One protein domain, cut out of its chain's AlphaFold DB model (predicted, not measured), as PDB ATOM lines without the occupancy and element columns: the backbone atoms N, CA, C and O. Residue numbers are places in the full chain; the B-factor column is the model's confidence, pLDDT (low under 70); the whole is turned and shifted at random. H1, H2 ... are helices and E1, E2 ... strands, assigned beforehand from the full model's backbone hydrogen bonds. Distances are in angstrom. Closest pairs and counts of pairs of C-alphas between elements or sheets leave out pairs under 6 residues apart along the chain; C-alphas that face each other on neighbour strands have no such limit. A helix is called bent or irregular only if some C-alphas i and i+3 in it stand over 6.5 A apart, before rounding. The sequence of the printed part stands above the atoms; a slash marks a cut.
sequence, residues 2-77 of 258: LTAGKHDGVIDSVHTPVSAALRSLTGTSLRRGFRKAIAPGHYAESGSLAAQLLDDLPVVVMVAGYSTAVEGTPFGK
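This is residues 2 to 77 of the 258 residues of an uncharacterized protein of Rhodococcus sp. JVH1 (UniProt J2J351). A two-stranded hairpin, E1 and E2, with the short helix H1 beside E2, makes one side of the domain, and a long kinked helix, H3, makes the other, with the short helix H2 near its first half. Contacts between the parts are few: H3 stays apart from both strands, and no two helices clearly touch. H3 runs much of the long axis, and residues 66 to 74, of which 66 to 70 belong to H3, stick out at one end. The printed part has 76 residues, with three named helices and two named strands in the order E1, E2, H1, H2, H3; the sheet, in the order E1 - E2, is antiparallel, and the class is mixed, helices and strands. The whole is elongated in outline, with spans of 40 by 21 by 21 A, yet only just compact, close to loose, with a radius of gyration of the C-alphas of 13.4 A.

The sheet is a hairpin of E1, residues 3 to 7, and E2, residues 10 to 15, antiparallel neighbours with 155 degrees between their directions. The C-alphas of Ala 4 and Val 14 face each other at 4.4 A. N 5 and O 13 are within hydrogen-bond range at 3.0 A, and so are N 10 and O 7 at 2.9 A. Between E2 and H1, residues 20 to 25, there are 6 pairs of C-alphas within 8 A; the closest C-alphas are those of Val 14 and Arg 23, 5.5 A apart. E1 and H1 are apart. H2, residues 34 to 38, is close to H1 but not clearly touching, the closest C-alphas being those of Leu 25 and Ile 38 at 7.9 A. H3, residues 49 to 70, is close to H2 but not clearly touching; the closest C-alphas are those of Arg 35 and Asp 55, 6.3 A apart. H1 and H3 are apart, and both strands are apart from H2 and H3. In H2 every O i to N i+4 pair is within hydrogen-bond range. In H3 10 of 18 such pairs are, and in H1 0 of 2, while 3 of 3 O i to N i+3 pairs of H1 are within range.

E1 begins with C-alpha 3 at (230.539, 224.150, 166.803) and is 13.9 A long, from Thr 3 to His 7. E2 returns from Val 10, with its C-alpha at (221.996, 223.671, 177.694), to His 15 and is 15.0 A long. H1, from Ala 20 to Leu 25, is 10.6 A long; it is neither bent nor irregular, but only just: C-alphas 20 and 23 are 6.0 A apart. H2 has five residues, Phe 34 to Ile 38. H3, from Leu 49 to Val 70, is 31.1 A long and ends with C-alpha 70 at (241.620, 220.301, 187.711). It is irregular, with C-alphas 55 and 58 at 7.2 A, and has a kink of 48 degrees near residue 59.

The two C-alphas farthest apart are those of Ser 46 and Pro 74, 40.8 A. Without residues 66 to 74, which stand free, the body has 67 residues and spans 39 by 20 by 17 A. The printed part has no cut. The links E1 to E2 and E2 to H1 are tight, those from H1 to H2 and from H2 to H3 are short, and no link is long. The mean pLDDT of the printed part is 79.8; 13 residues are under 70, namely residues 40 to 46 and 72 to 77.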
ATOM      1  N   LEU A   2     231.439 221.557 162.915       84.12
ATOM      2  CA  LEU A   2     230.258 221.814 163.750       84.12
ATOM      3  C   LEU A   2     230.749 222.372 165.092       84.12
ATOM      4  O   LEU A   2     231.582 221.738 165.731       84.12
ATOM      5  N   THR A   3     230.223 223.517 165.516       88.50
ATOM      6  CA  THR A   3     230.539 224.150 166.803       88.50
ATOM      7  C   THR A   3     229.244 224.396 167.564       88.50
ATOM      8  O   THR A   3     228.271 224.874 166.981       88.50
ATOM      9  N   ALA A   4     229.224 224.088 168.859       89.25
ATOM     10  CA  ALA A   4     228.088 224.365 169.728       89.25
ATOM     11  C   ALA A   4     228.555 225.011 171.037       89.25
ATOM     12  O   ALA A   4     229.446 224.481 171.703       89.25
ATOM     13  N   GLY A   5     227.948 226.140 171.399       91.50
ATOM     14  CA  GLY A   5     228.102 226.756 172.712       91.50
ATOM     15  C   GLY A   5     227.093 226.186 173.707       91.50
ATOM     16  O   GLY A   5     226.039 225.660 173.329       91.50
ATOM     17  N   LYS A   6     227.430 226.256 174.998       91.56
ATOM     18  CA  LYS A   6     226.525 225.853 176.074       91.56
ATOM     19  C   LYS A   6     226.584 226.799 177.268       91.56
ATOM     20  O   LYS A   6     227.664 227.180 177.721       91.56
ATOM     21  N   HIS A   7     225.433 226.965 177.908       89.38
ATOM     22  CA  HIS A   7     225.291 227.591 179.215       89.38
ATOM     23  C   HIS A   7     224.605 226.620 180.188       89.38
ATOM     24  O   HIS A   7     223.580 226.024 179.874       89.38
ATOM     25  N   ASP A   8     225.225 226.365 181.346       85.31
ATOM     26  CA  ASP A   8     224.809 225.364 182.356       85.31
ATOM     27  C   ASP A   8     224.453 223.956 181.799       85.31
ATOM     28  O   ASP A   8     223.736 223.166 182.415       85.31
ATOM     29  N   GLY A   9     225.017 223.563 180.652       86.25
ATOM     30  CA  GLY A   9     224.729 222.268 180.011       86.25
ATOM     31  C   GLY A   9     223.494 222.268 179.107       86.25
ATOM     32  O   GLY A   9     223.015 221.194 178.746       86.25
ATOM     33  N   VAL A  10     222.991 223.445 178.746       91.94
ATOM     34  CA  VAL A  10     221.996 223.671 177.694       91.94
ATOM     35  C   VAL A  10     222.698 224.317 176.506       91.94
ATOM     36  O   VAL A  10     223.517 225.209 176.704       91.94
ATOM     37  N   ILE A  11     222.407 223.860 175.290       92.88
ATOM     38  CA  ILE A  11     222.974 224.447 174.068       92.88
ATOM     39  C   ILE A  11     222.420 225.864 173.883       92.88
ATOM     40  O   ILE A  11     221.202 226.034 173.855       92.88
ATOM     41  N   ASP A  12     223.284 226.866 173.729       94.81
ATOM     42  CA  ASP A  12     222.885 228.267 173.493       94.81
ATOM     43  C   ASP A  12     223.130 228.732 172.049       94.81
ATOM     44  O   ASP A  12     222.491 229.670 171.573       94.81
ATOM     45  N   SER A  13     224.010 228.043 171.325       93.25
ATOM     46  CA  SER A  13     224.419 228.395 169.972       93.25
ATOM     47  C   SER A  13     224.866 227.151 169.211       93.25
ATOM     48  O   SER A  13     225.474 226.242 169.777       93.25
ATOM     49  N   VAL A  14     224.561 227.102 167.911       90.25
ATOM     50  CA  VAL A  14     225.008 226.043 166.997       90.25
ATOM     51  C   VAL A  14     225.420 226.672 165.673       90.25
ATOM     52  O   VAL A  14     224.608 227.289 164.980       90.25
ATOM     53  N   HIS A  15     226.671 226.454 165.291       89.62
ATOM     54  CA  HIS A  15     227.227 226.825 163.997       89.62
ATOM     55  C   HIS A  15     227.608 225.558 163.248       89.62
ATOM     56  O   HIS A  15     228.369 224.731 163.746       89.62
ATOM     57  N   THR A  16     227.072 225.373 162.045       83.31
ATOM     58  CA  THR A  16     227.361 224.176 161.261       83.31
ATOM     59  C   THR A  16     227.303 224.445 159.762       83.31
ATOM     60  O   THR A  16     226.361 225.093 159.299       83.31
ATOM     61  N   PRO A  17     228.273 223.926 158.992       79.38
ATOM     62  CA  PRO A  17     228.192 223.884 157.540       79.38
ATOM     63  C   PRO A  17     227.413 222.657 157.037       79.38
ATOM     64  O   PRO A  17     227.121 222.581 155.852       79.38
ATOM     65  N   VAL A  18     227.104 221.687 157.909       73.12
ATOM     66  CA  VAL A  18     226.571 220.371 157.515       73.12
ATOM     67  C   VAL A  18     225.064 220.424 157.279       73.12
ATOM     68  O   VAL A  18     224.572 219.902 156.288       73.12
ATOM     69  N   SER A  19     224.311 221.037 158.197       77.06
ATOM     70  CA  SER A  19     222.855 221.125 158.069       77.06
ATOM     71  C   SER A  19     222.275 222.282 158.869       77.06
ATOM     72  O   SER A  19     222.421 222.354 160.089       77.06
ATOM     73  N   ALA A  20     221.529 223.150 158.186       81.25
ATOM     74  CA  ALA A  20     220.767 224.236 158.799       81.25
ATOM     75  C   ALA A  20     219.816 223.757 159.907       81.25
ATOM     76  O   ALA A  20     219.565 224.491 160.863       81.25
ATOM     77  N   ALA A  21     219.309 222.531 159.790       79.50
ATOM     78  CA  ALA A  21     218.344 221.984 160.722       79.50
ATOM     79  C   ALA A  21     218.966 221.649 162.094       79.50
ATOM     80  O   ALA A  21     218.227 221.571 163.069       79.50
ATOM     81  N   LEU A  22     220.297 221.532 162.227       80.31
ATOM     82  CA  LEU A  22     220.952 221.332 163.534       80.31
ATOM     83  C   LEU A  22     220.835 222.554 164.452       80.31
ATOM     84  O   LEU A  22     221.038 222.439 165.658       80.31
ATOM     85  N   ARG A  23     220.469 223.726 163.916       85.12
ATOM     86  CA  ARG A  23     220.174 224.912 164.734       85.12
ATOM     87  C   ARG A  23     218.958 224.721 165.643       85.12
ATOM     88  O   ARG A  23     218.836 225.442 166.625       85.12
ATOM     89  N   SER A  24     218.092 223.740 165.367       86.19
ATOM     90  CA  SER A  24     216.976 223.400 166.260       86.19
ATOM     91  C   SER A  24     217.426 222.791 167.593       86.19
ATOM     92  O   SER A  24     216.615 222.679 168.507       86.19
ATOM     93  N   LEU A  25     218.704 222.412 167.727       86.69
ATOM     94  CA  LEU A  25     219.252 221.876 168.971       86.69
ATOM     95  C   LEU A  25     219.448 222.948 170.051       86.69
ATOM     96  O   LEU A  25     219.576 222.589 171.224       86.69
ATOM     97  N   THR A  26     219.447 224.238 169.702       91.12
ATOM     98  CA  THR A  26     219.485 225.332 170.683       91.12
ATOM     99  C   THR A  26     218.339 225.195 171.688       91.12
ATOM    100  O   THR A  26     217.194 224.950 171.322       91.12
ATOM    101  N   GLY A  27     218.652 225.325 172.976       91.75
ATOM    102  CA  GLY A  27     217.729 225.089 174.088       91.75
ATOM    103  C   GLY A  27     217.657 223.629 174.554       91.75
ATOM    104  O   GLY A  27     217.067 223.351 175.599       91.75
ATOM    105  N   THR A  28     218.287 222.685 173.849       91.81
ATOM    106  CA  THR A  28     218.294 221.276 174.265       91.81
ATOM    107  C   THR A  28     219.299 221.053 175.395       91.81
ATOM    108  O   THR A  28     220.453 221.485 175.331       91.81
ATOM    109  N   SER A  29     218.876 220.338 176.440       91.81
ATOM    110  CA  SER A  29     219.768 219.937 177.529       91.81
ATOM    111  C   SER A  29     220.692 218.801 177.095       91.81
ATOM    112  O   SER A  29     220.226 217.747 176.668       91.81
ATOM    113  N   LEU A  30     221.998 218.975 177.303       90.19
ATOM    114  CA  LEU A  30     223.019 217.936 177.124       90.19
ATOM    115  C   LEU A  30     223.113 216.992 178.331       90.19
ATOM    116  O   LEU A  30     223.695 215.917 178.236       90.19
ATOM    117  N   ARG A  31     222.514 217.362 179.470       85.62
ATOM    118  CA  ARG A  31     222.562 216.560 180.705       85.62
ATOM    119  C   ARG A  31     221.456 215.512 180.782       85.62
ATOM    120  O   ARG A  31     221.636 214.483 181.428       85.62
ATOM    121  N   ARG A  32     220.290 215.790 180.192       84.12
ATOM    122  CA  ARG A  32     219.115 214.910 180.233       84.12
ATOM    123  C   ARG A  32     218.363 214.967 178.910       84.12
ATOM    124  O   ARG A  32     218.095 216.041 178.394       84.12
ATOM    125  N   GLY A  33     217.984 213.803 178.387       85.62
ATOM    126  CA  GLY A  33     217.064 213.704 177.251       85.62
ATOM    127  C   GLY A  33     217.640 214.058 175.876       85.62
ATOM    128  O   GLY A  33     216.932 213.840 174.898       85.62
ATOM    129  N   PHE A  34     218.895 214.512 175.766       89.38
ATOM    130  CA  PHE A  34     219.503 214.925 174.492       89.38
ATOM    131  C   PHE A  34     219.327 213.898 173.365       89.38
ATOM    132  O   PHE A  34     218.750 214.197 172.326       89.38
ATOM    133  N   ARG A  35     219.737 212.645 173.607       86.75
ATOM    134  CA  ARG A  35     219.633 211.557 172.619       86.75
ATOM    135  C   ARG A  35     218.192 211.282 172.180       86.75
ATOM    136  O   ARG A  35     217.950 210.950 171.029       86.75
ATOM    137  N   LYS A  36     217.221 211.464 173.084       83.75
ATOM    138  CA  LYS A  36     215.790 211.356 172.764       83.75
ATOM    139  C   LYS A  36     215.309 212.542 171.926       83.75
ATOM    140  O   LYS A  36     214.461 212.349 171.066       83.75
ATOM    141  N   ALA A  37     215.838 213.740 172.167       81.31
ATOM    142  CA  ALA A  37     215.485 214.947 171.422       81.31
ATOM    143  C   ALA A  37     215.994 214.913 169.973       81.31
ATOM    144  O   ALA A  37     215.308 215.409 169.085       81.31
ATOM    145  N   ILE A  38     217.154 214.293 169.719       79.38
ATOM    146  CA  ILE A  38     217.720 214.189 168.361       79.38
ATOM    147  C   ILE A  38     217.204 212.984 167.563       79.38
ATOM    148  O   ILE A  38     217.299 212.997 166.340       79.38
ATOM    149  N   ALA A  39     216.635 211.970 168.226       73.19
ATOM    150  CA  ALA A  39     216.166 210.737 167.587       73.19
ATOM    151  C   ALA A  39     215.095 210.924 166.483       73.19
ATOM    152  O   ALA A  39     215.141 210.169 165.516       73.19
ATOM    153  N   PRO A  40     214.144 211.879 166.579       62.81
ATOM    154  CA  PRO A  40     213.162 212.127 165.517       62.81
ATOM    155  C   PRO A  40     213.711 212.911 164.316       62.81
ATOM    156  O   PRO A  40     213.063 212.951 163.274       62.81
ATOM    157  N   GLY A  41     214.862 213.579 164.456       60.22
ATOM    158  CA  GLY A  41     215.514 214.261 163.340       60.22
ATOM    159  C   GLY A  41     216.310 213.269 162.492       60.22
ATOM    160  O   GLY A  41     216.793 212.269 163.013       60.22
ATOM    161  N   HIS A  42     216.529 213.569 161.211       51.41
ATOM    162  CA  HIS A  42     217.365 212.805 160.259       51.41
ATOM    163  C   HIS A  42     218.843 212.586 160.691       51.41
ATOM    164  O   HIS A  42     219.687 212.163 159.910       51.41
ATOM    165  N   TYR A  43     219.181 212.871 161.948       56.00
ATOM    166  CA  TYR A  43     220.486 212.709 162.583       56.00
ATOM    167  C   TYR A  43     220.618 211.392 163.350       56.00
ATOM    168  O   TYR A  43     221.527 211.269 164.155       56.00
ATOM    169  N   ALA A  44     219.701 210.442 163.179       53.69
ATOM    170  CA  ALA A  44     219.775 209.113 163.792       53.69
ATOM    171  C   ALA A  44     219.977 207.994 162.754       53.69
ATOM    172  O   ALA A  44     219.946 206.812 163.104       53.69
ATOM    173  N   GLU A  45     220.179 208.355 161.483       63.16
ATOM    174  CA  GLU A  45     220.409 207.393 160.408       63.16
ATOM    175  C   GLU A  45     221.745 206.661 160.615       63.16
ATOM    176  O   GLU A  45     222.778 207.272 160.904       63.16
ATOM    177  N   SER A  46     221.718 205.331 160.499       66.62
ATOM    178  CA  SER A  46     222.925 204.498 160.557       66.62
ATOM    179  C   SER A  46     223.904 204.923 159.457       66.62
ATOM    180  O   SER A  46     223.512 205.053 158.294       66.62
ATOM    181  N   GLY A  47     225.161 205.155 159.837       72.00
ATOM    182  CA  GLY A  47     226.237 205.661 158.977       72.00
ATOM    183  C   GLY A  47     226.357 207.179 158.870       72.00
ATOM    184  O   GLY A  47     227.247 207.671 158.181       72.00
ATOM    185  N   SER A  48     225.506 207.955 159.545       79.00
ATOM    186  CA  SER A  48     225.673 209.411 159.587       79.00
ATOM    187  C   SER A  48     226.787 209.807 160.562       79.00
ATOM    188  O   SER A  48     226.647 209.676 161.777       79.00
ATOM    189  N   LEU A  49     227.881 210.379 160.048       78.75
ATOM    190  CA  LEU A  49     228.962 210.926 160.886       78.75
ATOM    191  C   LEU A  49     228.453 212.025 161.832       78.75
ATOM    192  O   LEU A  49     228.872 212.113 162.984       78.75
ATOM    193  N   ALA A  50     227.501 212.846 161.379       79.31
ATOM    194  CA  ALA A  50     226.876 213.854 162.231       79.31
ATOM    195  C   ALA A  50     226.083 213.209 163.379       79.31
ATOM    196  O   ALA A  50     226.146 213.702 164.503       79.31
ATOM    197  N   ALA A  51     225.385 212.096 163.122       80.12
ATOM    198  CA  ALA A  51     224.692 211.327 164.155       80.12
ATOM    199  C   ALA A  51     225.655 210.841 165.238       80.12
ATOM    200  O   ALA A  51     225.411 211.062 166.422       80.12
ATOM    201  N   GLN A  52     226.766 210.232 164.823       81.69
ATOM    202  CA  GLN A  52     227.795 209.722 165.731       81.69
ATOM    203  C   GLN A  52     228.420 210.835 166.579       81.69
ATOM    204  O   GLN A  52     228.630 210.653 167.775       81.69
ATOM    205  N   LEU A  53     228.699 212.003 165.988       84.31
ATOM    206  CA  LEU A  53     229.248 213.147 166.722       84.31
ATOM    207  C   LEU A  53     228.252 213.709 167.742       84.31
ATOM    208  O   LEU A  53     228.630 214.016 168.871       84.31
ATOM    209  N   LEU A  54     226.978 213.836 167.360       85.81
ATOM    210  CA  LEU A  54     225.930 214.326 168.257       85.81
ATOM    211  C   LEU A  54     225.654 213.346 169.398       85.81
ATOM    212  O   LEU A  54     225.421 213.788 170.523       85.81
ATOM    213  N   ASP A  55     225.694 212.037 169.133       85.69
ATOM    214  CA  ASP A  55     225.408 211.014 170.142       85.69
ATOM    215  C   ASP A  55     226.344 211.112 171.355       85.69
ATOM    216  O   ASP A  55     225.914 210.827 172.474       85.69
ATOM    217  N   ASP A  56     227.560 211.624 171.170       88.00
ATOM    218  CA  ASP A  56     228.584 211.740 172.211       88.00
ATOM    219  C   ASP A  56     228.605 213.070 172.959       88.00
ATOM    220  O   ASP A  56     229.204 213.154 174.036       88.00
ATOM    221  N   LEU A  57     227.929 214.111 172.457       88.81
ATOM    222  CA  LEU A  57     227.898 215.418 173.126       88.81
ATOM    223  C   LEU A  57     227.515 215.339 174.618       88.81
ATOM    224  O   LEU A  57     228.145 216.042 175.416       88.81
ATOM    225  N   PRO A  58     226.557 214.491 175.058       89.31
ATOM    226  CA  PRO A  58     226.262 214.325 176.482       89.31
ATOM    227  C   PRO A  58     227.466 213.878 177.319       89.31
ATOM    228  O   PRO A  58     227.649 214.360 178.440       89.31
ATOM    229  N   VAL A  59     228.296 212.969 176.793       88.88
ATOM    230  CA  VAL A  59     229.469 212.456 177.513       88.88
ATOM    231  C   VAL A  59     230.628 213.444 177.420       88.88
ATOM    232  O   VAL A  59     231.262 213.711 178.436       88.88
ATOM    233  N   VAL A  60     230.830 214.107 176.275       88.56
ATOM    234  CA  VAL A  60     231.811 215.204 176.143       88.56
ATOM    235  C   VAL A  60     231.546 216.312 177.164       88.56
ATOM    236  O   VAL A  60     232.466 216.755 177.845       88.56
ATOM    237  N   VAL A  61     230.287 216.721 177.357       87.88
ATOM    238  CA  VAL A  61     229.930 217.716 178.386       87.88
ATOM    239  C   VAL A  61     230.172 217.204 179.801       87.88
ATOM    240  O   VAL A  61     230.541 217.988 180.675       87.88
ATOM    241  N   MET A  62     229.967 215.910 180.045       86.00
ATOM    242  CA  MET A  62     230.286 215.306 181.336       86.00
ATOM    243  C   MET A  62     231.787 215.383 181.625       86.00
ATOM    244  O   MET A  62     232.167 215.770 182.729       86.00
ATOM    245  N   VAL A  63     232.616 215.052 180.634       86.69
ATOM    246  CA  VAL A  63     234.081 215.082 180.725       86.69
ATOM    247  C   VAL A  63     234.607 216.510 180.805       86.69
ATOM    248  O   VAL A  63     235.537 216.752 181.556       86.69
ATOM    249  N   ALA A  64     233.975 217.488 180.153       85.50
ATOM    250  CA  ALA A  64     234.354 218.901 180.270       85.50
ATOM    251  C   ALA A  64     234.247 219.451 181.706       85.50
ATOM    252  O   ALA A  64     234.865 220.456 182.027       85.50
ATOM    253  N   GLY A  65     233.498 218.790 182.600       81.69
ATOM    254  CA  GLY A  65     233.532 219.118 184.029       81.69
ATOM    255  C   GLY A  65     234.869 218.789 184.708       81.69
ATOM    256  O   GLY A  65     235.149 219.331 185.773       81.69
ATOM    257  N   TYR A  66     235.687 217.920 184.107       82.50
ATOM    258  CA  TYR A  66     237.020 217.563 184.589       82.50
ATOM    259  C   TYR A  66     238.000 218.733 184.486       82.50
ATOM    260  O   TYR A  66     238.645 219.030 185.487       82.50
ATOM    261  N   SER A  67     238.078 219.429 183.342       78.38
ATOM    262  CA  SER A  67     239.018 220.554 183.177       78.38
ATOM    263  C   SER A  67     238.750 221.655 184.199       78.38
ATOM    264  O   SER A  67     239.647 222.065 184.929       78.38
ATOM    265  N   THR A  68     237.477 222.019 184.385       74.38
ATOM    266  CA  THR A  68     237.069 222.982 185.420       74.38
ATOM    267  C   THR A  68     237.489 222.537 186.829       74.38
ATOM    268  O   THR A  68     237.820 223.378 187.662       74.38
ATOM    269  N   ALA A  69     237.481 221.228 187.111       75.12
ATOM    270  CA  ALA A  69     237.834 220.695 188.424       75.12
ATOM    271  C   ALA A  69     239.352 220.649 188.661       75.12
ATOM    272  O   ALA A  69     239.789 220.913 189.778       75.12
ATOM    273  N   VAL A  70     240.147 220.322 187.635       76.31
ATOM    274  CA  VAL A  70     241.620 220.301 187.711       76.31
ATOM    275  C   VAL A  70     242.189 221.710 187.858       76.31
ATOM    276  O   VAL A  70     243.116 221.918 188.633       76.31
ATOM    277  N   GLU A  71     241.607 222.691 187.176       73.06
ATOM    278  CA  GLU A  71     242.127 224.065 187.127       73.06
ATOM    279  C   GLU A  71     241.812 224.900 188.371       73.06
ATOM    280  O   GLU A  71     242.167 226.074 188.442       73.06
ATOM    281  N   GLY A  72     241.109 224.331 189.355       62.72
ATOM    282  CA  GLY A  72     240.745 225.049 190.575       62.72
ATOM    283  C   GLY A  72     239.795 226.227 190.337       62.72
ATOM    284  O   GLY A  72     239.602 227.044 191.239       62.72
ATOM    285  N   THR A  73     239.173 226.314 189.153       56.62
ATOM    286  CA  THR A  73     238.103 227.280 188.899       56.62
ATOM    287  C   THR A  73     236.973 226.973 189.883       56.62
ATOM    288  O   THR A  73     236.487 225.838 189.891       56.62
ATOM    289  N   PRO A  74     236.540 227.929 190.730       48.00
ATOM    290  CA  PRO A  74     235.523 227.664 191.736       48.00
ATOM    291  C   PRO A  74     234.245 227.145 191.073       48.00
ATOM    292  O   PRO A  74     233.478 227.896 190.469       48.00
ATOM    293  N   PHE A  75     233.988 225.843 191.193       49.44
ATOM    294  CA  PHE A  75     232.674 225.305 190.903       49.44
ATOM    295  C   PHE A  75     231.709 225.920 191.916       49.44
ATOM    296  O   PHE A  75     231.737 225.589 193.098       49.44
ATOM    297  N   GLY A  76     230.797 226.776 191.456       43.62
ATOM    298  CA  GLY A  76     229.700 227.279 192.289       43.62
ATOM    299  C   GLY A  76     228.717 226.191 192.759       43.62
ATOM    300  O   GLY A  76     227.754 226.497 193.454       43.62
ATOM    301  N   LYS A  77     228.918 224.920 192.382       53.44
ATOM    302  CA  LYS A  77     228.098 223.779 192.805       53.44
ATOM    303  C   LYS A  77     229.009 222.672 193.334       53.44
ATOM    304  O   LYS A  77     229.858 222.172 192.600       53.44
TER     305      LYS A  77